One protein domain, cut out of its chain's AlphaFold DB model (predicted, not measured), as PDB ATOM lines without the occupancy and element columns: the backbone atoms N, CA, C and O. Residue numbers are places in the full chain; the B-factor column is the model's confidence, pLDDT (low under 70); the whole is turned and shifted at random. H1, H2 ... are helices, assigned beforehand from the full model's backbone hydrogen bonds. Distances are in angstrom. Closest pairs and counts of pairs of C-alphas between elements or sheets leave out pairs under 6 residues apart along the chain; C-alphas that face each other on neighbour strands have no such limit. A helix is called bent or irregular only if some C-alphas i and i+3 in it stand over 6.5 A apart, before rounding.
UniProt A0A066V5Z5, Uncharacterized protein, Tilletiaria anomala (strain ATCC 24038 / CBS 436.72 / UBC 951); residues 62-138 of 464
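This is residues 62 to 138 of the 464 residues of an uncharacterized protein of Tilletiaria anomala (strain ATCC 24038 / CBS 436.72 / UBC 951) (UniProt A0A066V5Z5). Two long helices, H1 and H2, make a loose, slipped helical hairpin: the link between them folds back along H1, and H2 meets the first part of H1 near its own beginning and then runs on past H1's first residue. The two cross at a steep tilt rather than side by side, and H2 has a kink. The printed part has 77 residues with two named helices, H1 then H2, and no named strand; the class is all helix. The whole is loose, with a radius of gyration of the C-alphas of 16.4 A, and its outline is a rod spanning 55 by 22 by 20 A.

Residues 62 to 73 come first, with no named element. H1, residues 74 to 98, begins with C-alpha 74 at (200.910, 154.026, 110.044) and measures 35.8 A from first to last C-alpha. Residues 99 to 110 follow; within them 104 to 106 are a short helical run without a name. H2, residues 111 to 135, measures 34.9 A and ends with C-alpha 135 at (206.681, 134.224, 111.046).

H1 and H2 form a helical hairpin. They touch, the closest C-alphas being those of Leu 78 and Ser 115, 6.4 A apart. Their lines stand at a steep tilt of 43 degrees, opposite ways. H2 has a kink of 37 degrees near residue 118 and is only just irregular: C-alphas 117 and 120 are 6.9 A apart. Of the O i to N i+4 pairs, 20 of 21 in H1 and 19 of 21 in H2 are within hydrogen-bond range.

The C-alphas farthest apart, of Gly 100 and Lys 135, are 54.6 A apart. The printed part has no cut. The link from H1 to H2, 12 residues, is long. The mean pLDDT of the printed part is 73.3; residues 62 to 68, 104 to 109, 125 and 128 to 138 are under 70.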
ATOM      1  N   TRP A  62     189.558 139.545 111.258       35.34
ATOM      2  CA  TRP A  62     189.054 140.914 111.275       35.34
ATOM      3  C   TRP A  62     188.444 141.261 109.913       35.34
ATOM      4  O   TRP A  62     189.078 141.869 109.044       35.34
ATOM      5  N   SER A  63     187.212 140.814 109.687       31.08
ATOM      6  CA  SER A  63     186.455 140.948 108.442       31.08
ATOM      7  C   SER A  63     185.925 142.377 108.203       31.08
ATOM      8  O   SER A  63     184.794 142.584 107.786       31.08
ATOM      9  N   GLY A  64     186.763 143.396 108.409       32.19
ATOM     10  CA  GLY A  64     186.372 144.795 108.201       32.19
ATOM     11  C   GLY A  64     187.509 145.811 108.139       32.19
ATOM     12  O   GLY A  64     187.296 146.911 107.631       32.19
ATOM     13  N   TYR A  65     188.721 145.463 108.581       37.03
ATOM     14  CA  TYR A  65     189.853 146.382 108.502       37.03
ATOM     15  C   TYR A  65     190.558 146.262 107.148       37.03
ATOM     16  O   TYR A  65     191.035 145.198 106.744       37.03
ATOM     17  N   GLU A  66     190.592 147.381 106.422       50.38
ATOM     18  CA  GLU A  66     191.462 147.586 105.269       50.38
ATOM     19  C   GLU A  66     192.890 147.160 105.652       50.38
ATOM     20  O   GLU A  66     193.451 147.643 106.635       50.38
ATOM     21  N   ARG A  67     193.472 146.207 104.907       58.00
ATOM     22  CA  ARG A  67     194.877 145.818 105.095       58.00
ATOM     23  C   ARG A  67     195.731 147.075 104.961       58.00
ATOM     24  O   ARG A  67     195.781 147.633 103.866       58.00
ATOM     25  N   ILE A  68     196.423 147.470 106.029       64.81
ATOM     26  CA  ILE A  68     197.496 148.459 105.928       64.81
ATOM     27  C   ILE A  68     198.587 147.807 105.071       64.81
ATOM     28  O   ILE A  68     199.089 146.741 105.447       64.81
ATOM     29  N   PRO A  69     198.923 148.361 103.896       74.94
ATOM     30  CA  PRO A  69     200.023 147.837 103.102       74.94
ATOM     31  C   PRO A  69     201.316 147.886 103.928       74.94
ATOM     32  O   PRO A  69     201.583 148.881 104.599       74.94
ATOM     33  N   THR A  70     202.110 146.814 103.913       74.94
ATOM     34  CA  THR A  70     203.340 146.708 104.726       74.94
ATOM     35  C   THR A  70     204.355 147.802 104.388       74.94
ATOM     36  O   THR A  70     205.125 148.237 105.237       74.94
ATOM     37  N   ASP A  71     204.321 148.290 103.149       83.94
ATOM     38  CA  ASP A  71     205.140 149.380 102.619       83.94
ATOM     39  C   ASP A  71     204.656 150.786 103.026       83.94
ATOM     40  O   ASP A  71     205.324 151.782 102.743       83.94
ATOM     41  N   VAL A  72     203.512 150.899 103.705       85.56
ATOM     42  CA  VAL A  72     202.938 152.177 104.138       85.56
ATOM     43  C   VAL A  72     203.132 152.336 105.650       85.56
ATOM     44  O   VAL A  72     202.816 151.451 106.450       85.56
ATOM     45  N   SER A  73     203.702 153.468 106.076       91.81
ATOM     46  CA  SER A  73     203.789 153.807 107.502       91.81
ATOM     47  C   SER A  73     202.391 154.054 108.079       91.81
ATOM     48  O   SER A  73     201.490 154.485 107.361       91.81
ATOM     49  N   VAL A  74     202.205 153.795 109.376       88.12
ATOM     50  CA  VAL A  74     200.910 154.026 110.044       88.12
ATOM     51  C   VAL A  74     200.473 155.482 109.886       88.12
ATOM     52  O   VAL A  74     199.318 155.723 109.556       88.12
ATOM     53  N   ASP A  75     201.401 156.434 110.016       91.31
ATOM     54  CA  ASP A  75     201.116 157.860 109.817       91.31
ATOM     55  C   ASP A  75     200.640 158.157 108.391       91.31
ATOM     56  O   ASP A  75     199.600 158.781 108.204       91.31
ATOM     57  N   LYS A  76     201.320 157.618 107.369       92.56
ATOM     58  CA  LYS A  76     200.917 157.805 105.968       92.56
ATOM     59  C   LYS A  76     199.543 157.192 105.683       92.56
ATOM     60  O   LYS A  76     198.783 157.735 104.882       92.56
ATOM     61  N   TYR A  77     199.219 156.065 106.316       87.44
ATOM     62  CA  TYR A  77     197.901 155.445 106.204       87.44
ATOM     63  C   TYR A  77     196.820 156.272 106.919       87.44
ATOM     64  O   TYR A  77     195.744 156.474 106.358       87.44
ATOM     65  N   LEU A  78     197.108 156.804 108.112       86.44
ATOM     66  CA  LEU A  78     196.221 157.718 108.839       86.44
ATOM     67  C   LEU A  78     195.954 159.003 108.052       86.44
ATOM     68  O   LEU A  78     194.803 159.420 107.956       86.44
ATOM     69  N   ASP A  79     196.974 159.576 107.416       89.56
ATOM     70  CA  ASP A  79     196.823 160.749 106.552       89.56
ATOM     71  C   ASP A  79     195.921 160.450 105.349       89.56
ATOM     72  O   ASP A  79     195.007 161.217 105.038       89.56
ATOM     73  N   GLN A  80     196.116 159.296 104.699       88.31
ATOM     74  CA  GLN A  80     195.250 158.847 103.604       88.31
ATOM     75  C   GLN A  80     193.811 158.601 104.068       88.31
ATOM     76  O   GLN A  80     192.861 158.966 103.370       88.31
ATOM     77  N   TRP A  81     193.631 157.983 105.236       89.88
ATOM     78  CA  TRP A  81     192.320 157.766 105.837       89.88
ATOM     79  C   TRP A  81     191.628 159.099 106.139       89.88
ATOM     80  O   TRP A  81     190.489 159.301 105.718       89.88
ATOM     81  N   ARG A  82     192.344 160.041 106.768       87.19
ATOM     82  CA  ARG A  82     191.877 161.396 107.088       87.19
ATOM     83  C   ARG A  82     191.446 162.140 105.829       87.19
ATOM     84  O   ARG A  82     190.346 162.689 105.788       87.19
ATOM     85  N   GLU A  83     192.256 162.109 104.772       88.38
ATOM     86  CA  GLU A  83     191.918 162.738 103.494       88.38
ATOM     87  C   GLU A  83     190.677 162.095 102.849       88.38
ATOM     88  O   GLU A  83     189.779 162.789 102.358       88.38
ATOM     89  N   ASN A  84     190.583 160.764 102.868       85.19
ATOM     90  CA  ASN A  84     189.430 160.044 102.334       85.19
ATOM     91  C   ASN A  84     188.149 160.335 103.118       85.19
ATOM     92  O   ASN A  84     187.088 160.492 102.509       85.19
ATOM     93  N   GLU A  85     188.239 160.441 104.439       85.94
ATOM     94  CA  GLU A  85     187.117 160.770 105.309       85.94
ATOM     95  C   GLU A  85     186.647 162.213 105.087       85.94
ATOM     96  O   GLU A  85     185.455 162.447 104.881       85.94
ATOM     97  N   LEU A  86     187.572 163.174 104.968       85.75
ATOM     98  CA  LEU A  86     187.253 164.549 104.569       85.75
ATOM     99  C   LEU A  86     186.549 164.593 103.204       85.75
ATOM    100  O   LEU A  86     185.517 165.249 103.055       85.75
ATOM    101  N   ARG A  87     187.032 163.832 102.212       87.75
ATOM    102  CA  ARG A  87     186.373 163.718 100.897       87.75
ATOM    103  C   ARG A  87     184.983 163.079 100.994       87.75
ATOM    104  O   ARG A  87     184.081 163.482 100.256       87.75
ATOM    105  N   ARG A  88     184.784 162.073 101.855       81.06
ATOM    106  CA  ARG A  88     183.471 161.435 102.083       81.06
ATOM    107  C   ARG A  88     182.485 162.421 102.697       81.06
ATOM    108  O   ARG A  88     181.373 162.537 102.174       81.06
ATOM    109  N   ARG A  89     182.911 163.163 103.722       83.62
ATOM    110  CA  ARG A  89     182.116 164.210 104.378       83.62
ATOM    111  C   ARG A  89     181.770 165.337 103.418       83.62
ATOM    112  O   ARG A  89     180.607 165.694 103.303       83.62
ATOM    113  N   GLU A  90     182.722 165.794 102.611       86.62
ATOM    114  CA  GLU A  90     182.466 166.818 101.595       86.62
ATOM    115  C   GLU A  90     181.434 166.363 100.549       86.62
ATOM    116  O   GLU A  90     180.547 167.116 100.143       86.62
ATOM    117  N   ARG A  91     181.491 165.093 100.124       87.31
ATOM    118  CA  ARG A  91     180.477 164.511  99.228       87.31
ATOM    119  C   ARG A  91     179.119 164.340  99.905       87.31
ATOM    120  O   ARG A  91     178.112 164.331  99.199       87.31
ATOM    121  N   ALA A  92     179.078 164.095 101.213       80.56
ATOM    122  CA  ALA A  92     177.839 164.021 101.986       80.56
ATOM    123  C   ALA A  92     177.211 165.415 102.114       80.56
ATOM    124  O   ALA A  92     176.080 165.595 101.671       80.56
ATOM    125  N   ARG A  93     178.001 166.416 102.515       85.25
ATOM    126  CA  ARG A  93     177.613 167.830 102.571       85.25
ATOM    127  C   ARG A  93     177.034 168.324 101.244       85.25
ATOM    128  O   ARG A  93     175.886 168.746 101.192       85.25
ATOM    129  N   LYS A  94     177.751 168.125 100.131       88.88
ATOM    130  CA  LYS A  94     177.262 168.473  98.780       88.88
ATOM    131  C   LYS A  94     175.991 167.731  98.360       88.88
ATOM    132  O   LYS A  94     175.323 168.142  97.413       88.88
ATOM    133  N   ARG A  95     175.697 166.562  98.940       85.81
ATOM    134  CA  ARG A  95     174.431 165.844  98.701       85.81
ATOM    135  C   ARG A  95     173.311 166.447  99.543       85.81
ATOM    136  O   ARG A  95     172.234 166.653  99.004       85.81
ATOM    137  N   ALA A  96     173.586 166.765 100.802       84.81
ATOM    138  CA  ALA A  96     172.636 167.407 101.698       84.81
ATOM    139  C   ALA A  96     172.216 168.797 101.190       84.81
ATOM    140  O   ALA A  96     171.020 169.053 101.071       84.81
ATOM    141  N   GLU A  97     173.176 169.625 100.758       88.69
ATOM    142  CA  GLU A  97     172.930 170.938 100.138       88.69
ATOM    143  C   GLU A  97     172.028 170.827  98.903       88.69
ATOM    144  O   GLU A  97     171.044 171.552  98.776       88.69
ATOM    145  N   ARG A  98     172.315 169.868  98.012       93.69
ATOM    146  CA  ARG A  98     171.486 169.614  96.822       93.69
ATOM    147  C   ARG A  98     170.072 169.151  97.159       93.69
ATOM    148  O   ARG A  98     169.168 169.377  96.362       93.69
ATOM    149  N   ASN A  99     169.891 168.506  98.304       92.44
ATOM    150  CA  ASN A  99     168.609 167.967  98.739       92.44
ATOM    151  C   ASN A  99     167.824 168.938  99.637       92.44
ATOM    152  O   ASN A  99     166.719 168.601 100.053       92.44
ATOM    153  N   GLY A 100     168.370 170.120  99.956       94.38
ATOM    154  CA  GLY A 100     167.728 171.091 100.849       94.38
ATOM    155  C   GLY A 100     167.577 170.609 102.299       94.38
ATOM    156  O   GLY A 100     166.839 171.213 103.071       94.38
ATOM    157  N   THR A 101     168.257 169.527 102.679       87.19
ATOM    158  CA  THR A 101     168.268 169.005 104.051       87.19
ATOM    159  C   THR A 101     169.469 169.579 104.801       87.19
ATOM    160  O   THR A 101     170.596 169.308 104.378       87.19
ATOM    161  N   PRO A 102     169.277 170.336 105.897       70.06
ATOM    162  CA  PRO A 102     170.380 170.727 106.764       70.06
ATOM    163  C   PRO A 102     170.963 169.468 107.414       70.06
ATOM    164  O   PRO A 102     170.259 168.724 108.095       70.06
ATOM    165  N   ASP A 103     172.237 169.192 107.147       70.25
ATOM    166  CA  ASP A 103     172.912 168.004 107.666       70.25
ATOM    167  C   ASP A 103     173.372 168.255 109.106       70.25
ATOM    168  O   ASP A 103     174.461 168.777 109.341       70.25
ATOM    169  N   SER A 104     172.538 167.896 110.086       63.44
ATOM    170  CA  SER A 104     172.897 167.980 111.509       63.44
ATOM    171  C   SER A 104     174.012 167.004 111.906       63.44
ATOM    172  O   SER A 104     174.576 167.128 112.987       63.44
ATOM    173  N   THR A 105     174.381 166.058 111.032       57.69
ATOM    174  CA  THR A 105     175.499 165.132 111.278       57.69
ATOM    175  C   THR A 105     176.863 165.696 110.877       57.69
ATOM    176  O   THR A 105     177.892 165.061 111.109       57.69
ATOM    177  N   ALA A 106     176.899 166.914 110.324       55.69
ATOM    178  CA  ALA A 106     178.137 167.626 110.028       55.69
ATOM    179  C   ALA A 106     178.829 168.204 111.279       55.69
ATOM    180  O   ALA A 106     179.982 168.625 111.175       55.69
ATOM    181  N   GLU A 107     178.182 168.203 112.453       55.78
ATOM    182  CA  GLU A 107     178.823 168.616 113.705       55.78
ATOM    183  C   GLU A 107     179.768 167.524 114.227       55.78
ATOM    184  O   GLU A 107     179.400 166.450 114.702       55.78
ATOM    185  N   LEU A 108     181.048 167.828 114.027       54.09
ATOM    186  CA  LEU A 108     182.217 166.986 114.167       54.09
ATOM    187  C   LEU A 108     182.495 166.569 115.622       54.09
ATOM    188  O   LEU A 108     182.887 167.392 116.444       54.09
ATOM    189  N   ARG A 109     182.625 165.258 115.856       59.31
ATOM    190  CA  ARG A 109     183.920 164.825 116.408       59.31
ATOM    191  C   ARG A 109     184.972 165.177 115.363       59.31
ATOM    192  O   ARG A 109     184.796 164.821 114.185       59.31
ATOM    193  N   SER A 110     185.996 165.940 115.751       76.81
ATOM    194  CA  SER A 110     187.037 166.340 114.805       76.81
ATOM    195  C   SER A 110     187.605 165.071 114.172       76.81
ATOM    196  O   SER A 110     187.822 164.065 114.852       76.81
ATOM    197  N   VAL A 111     187.772 165.076 112.847       78.81
ATOM    198  CA  VAL A 111     188.402 163.954 112.123       78.81
ATOM    199  C   VAL A 111     189.752 163.613 112.767       78.81
ATOM    200  O   VAL A 111     190.168 162.461 112.781       78.81
ATOM    201  N   ASP A 112     190.369 164.615 113.386       78.81
ATOM    202  CA  ASP A 112     191.620 164.539 114.121       78.81
ATOM    203  C   ASP A 112     191.490 163.700 115.402       78.81
ATOM    204  O   ASP A 112     192.319 162.827 115.620       78.81
ATOM    205  N   ILE A 113     190.414 163.853 116.187       80.62
ATOM    206  CA  ILE A 113     190.145 162.981 117.349       80.62
ATOM    207  C   ILE A 113     189.951 161.529 116.896       80.62
ATOM    208  O   ILE A 113     190.529 160.619 117.483       80.62
ATOM    209  N   ALA A 114     189.188 161.298 115.824       78.38
ATOM    210  CA  ALA A 114     188.982 159.946 115.301       78.38
ATOM    211  C   ALA A 114     190.283 159.326 114.752       78.38
ATOM    212  O   ALA A 114     190.514 158.130 114.908       78.38
ATOM    213  N   SER A 115     191.148 160.139 114.141       81.44
ATOM    214  CA  SER A 115     192.472 159.721 113.674       81.44
ATOM    215  C   SER A 115     193.385 159.326 114.840       81.44
ATOM    216  O   SER A 115     194.044 158.288 114.778       81.44
ATOM    217  N   GLU A 116     193.395 160.110 115.920       84.75
ATOM    218  CA  GLU A 116     194.176 159.803 117.124       84.75
ATOM    219  C   GLU A 116     193.654 158.558 117.860       84.75
ATOM    220  O   GLU A 116     194.446 157.722 118.291       84.75
ATOM    221  N   GLU A 117     192.334 158.348 117.921       85.06
ATOM    222  CA  GLU A 117     191.740 157.117 118.471       85.06
ATOM    223  C   GLU A 117     192.084 155.865 117.631       85.06
ATOM    224  O   GLU A 117     192.210 154.759 118.169       85.06
ATOM    225  N   LEU A 118     192.256 156.015 116.312       81.69
ATOM    226  CA  LEU A 118     192.611 154.920 115.399       81.69
ATOM    227  C   LEU A 118     194.097 154.548 115.446       81.69
ATOM    228  O   LEU A 118     194.436 153.379 115.245       81.69
ATOM    229  N   ARG A 119     194.981 155.511 115.728       88.81
ATOM    230  CA  ARG A 119     196.442 155.335 115.753       88.81
ATOM    231  C   ARG A 119     196.910 154.110 116.560       88.81
ATOM    232  O   ARG A 119     197.582 153.266 115.962       88.81
ATOM    233  N   PRO A 120     196.555 153.920 117.849       83.25
ATOM    234  CA  PRO A 120     197.034 152.770 118.621       83.25
ATOM    235  C   PRO A 120     196.554 151.429 118.048       83.25
ATOM    236  O   PRO A 120     197.308 150.457 118.042       83.25
ATOM    237  N   ARG A 121     195.337 151.382 117.488       76.94
ATOM    238  CA  ARG A 121     194.778 150.171 116.864       76.94
ATOM    239  C   ARG A 121     195.521 149.800 115.584       76.94
ATOM    240  O   ARG A 121     195.782 148.625 115.346       76.94
ATOM    241  N   LEU A 122     195.887 150.791 114.772       79.69
ATOM    242  CA  LEU A 122     196.633 150.572 113.531       79.69
ATOM    243  C   LEU A 122     198.089 150.178 113.796       79.69
ATOM    244  O   LEU A 122     198.607 149.321 113.089       79.69
ATOM    245  N   VAL A 123     198.730 150.746 114.825       82.50
ATOM    246  CA  VAL A 123     200.067 150.313 115.270       82.50
ATOM    247  C   VAL A 123     200.027 148.859 115.729       82.50
ATOM    248  O   VAL A 123     200.825 148.051 115.265       82.50
ATOM    249  N   GLN A 124     199.057 148.498 116.573       74.38
ATOM    250  CA  GLN A 124     198.880 147.119 117.019       74.38
ATOM    251  C   GLN A 124     198.631 146.172 115.835       74.38
ATOM    252  O   GLN A 124     199.295 145.147 115.722       74.38
ATOM    253  N   ALA A 125     197.731 146.534 114.916       68.06
ATOM    254  CA  ALA A 125     197.440 145.732 113.729       68.06
ATOM    255  C   ALA A 125     198.656 145.586 112.803       68.06
ATOM    256  O   ALA A 125     198.876 144.505 112.260       68.06
ATOM    257  N   LYS A 126     199.457 146.647 112.632       77.06
ATOM    258  CA  LYS A 126     200.679 146.610 111.825       77.06
ATOM    259  C   LYS A 126     201.744 145.727 112.466       77.06
ATOM    260  O   LYS A 126     202.288 144.888 111.764       77.06
ATOM    261  N   ASN A 127     201.968 145.841 113.773       73.88
ATOM    262  CA  ASN A 127     202.919 144.988 114.486       73.88
ATOM    263  C   ASN A 127     202.506 143.514 114.404       73.88
ATOM    264  O   ASN A 127     203.322 142.672 114.057       73.88
ATOM    265  N   ILE A 128     201.218 143.203 114.609       65.19
ATOM    266  CA  ILE A 128     200.700 141.835 114.443       65.19
ATOM    267  C   ILE A 128     200.857 141.365 112.989       65.19
ATOM    268  O   ILE A 128     201.181 140.203 112.746       65.19
ATOM    269  N   ALA A 129     200.627 142.239 112.005       63.78
ATOM    270  CA  ALA A 129     200.808 141.902 110.600       63.78
ATOM    271  C   ALA A 129     202.282 141.652 110.266       63.78
ATOM    272  O   ALA A 129     202.573 140.662 109.608       63.78
ATOM    273  N   GLU A 130     203.205 142.496 110.716       67.06
ATOM    274  CA  GLU A 130     204.645 142.362 110.481       67.06
ATOM    275  C   GLU A 130     205.223 141.145 111.207       67.06
ATOM    276  O   GLU A 130     205.933 140.363 110.578       67.06
ATOM    277  N   ASP A 131     204.828 140.895 112.457       60.91
ATOM    278  CA  ASP A 131     205.174 139.675 113.195       60.91
ATOM    279  C   ASP A 131     204.578 138.429 112.527       60.91
ATOM    280  O   ASP A 131     205.244 137.399 112.391       60.91
ATOM    281  N   GLY A 132     203.335 138.529 112.053       53.34
ATOM    282  CA  GLY A 132     202.649 137.481 111.305       53.34
ATOM    283  C   GLY A 132     203.293 137.200 109.943       53.34
ATOM    284  O   GLY A 132     203.406 136.040 109.556       53.34
ATOM    285  N   PHE A 133     203.766 138.228 109.234       47.12
ATOM    286  CA  PHE A 133     204.478 138.112 107.956       47.12
ATOM    287  C   PHE A 133     205.914 137.605 108.140       47.12
ATOM    288  O   PHE A 133     206.375 136.802 107.327       47.12
ATOM    289  N   ALA A 134     206.603 138.027 109.204       45.78
ATOM    290  CA  ALA A 134     207.938 137.555 109.560       45.78
ATOM    291  C   ALA A 134     207.924 136.076 109.972       45.78
ATOM    292  O   ALA A 134     208.889 135.356 109.718       45.78
ATOM    293  N   LYS A 135     206.817 135.606 110.566       42.69
ATOM    294  CA  LYS A 135     206.681 134.224 111.046       42.69
ATOM    295  C   LYS A 135     205.913 133.295 110.096       42.69
ATOM    296  O   LYS A 135     206.133 132.087 110.169       42.69
ATOM    297  N   GLN A 136     205.063 133.777 109.177       39.00
ATOM    298  CA  GLN A 136     204.289 132.911 108.270       39.00
ATOM    299  C   GLN A 136     203.901 133.545 106.915       39.00
ATOM    300  O   GLN A 136     203.347 134.637 106.815       39.00
ATOM    301  N   LYS A 137     204.059 132.759 105.837       34.03
ATOM    302  CA  LYS A 137     203.392 132.997 104.543       34.03
ATOM    303  C   LYS A 137     201.879 132.774 104.702       34.03
ATOM    304  O   LYS A 137     201.451 131.695 105.109       34.03
ATOM    305  N   ALA A 138     201.083 133.784 104.343       30.78
ATOM    306  CA  ALA A 138     199.624 133.776 104.437       30.78
ATOM    307  C   ALA A 138     198.985 132.523 103.804       30.78
ATOM    308  O   ALA A 138     199.174 132.242 102.618       30.78
TER     309      ALA A 138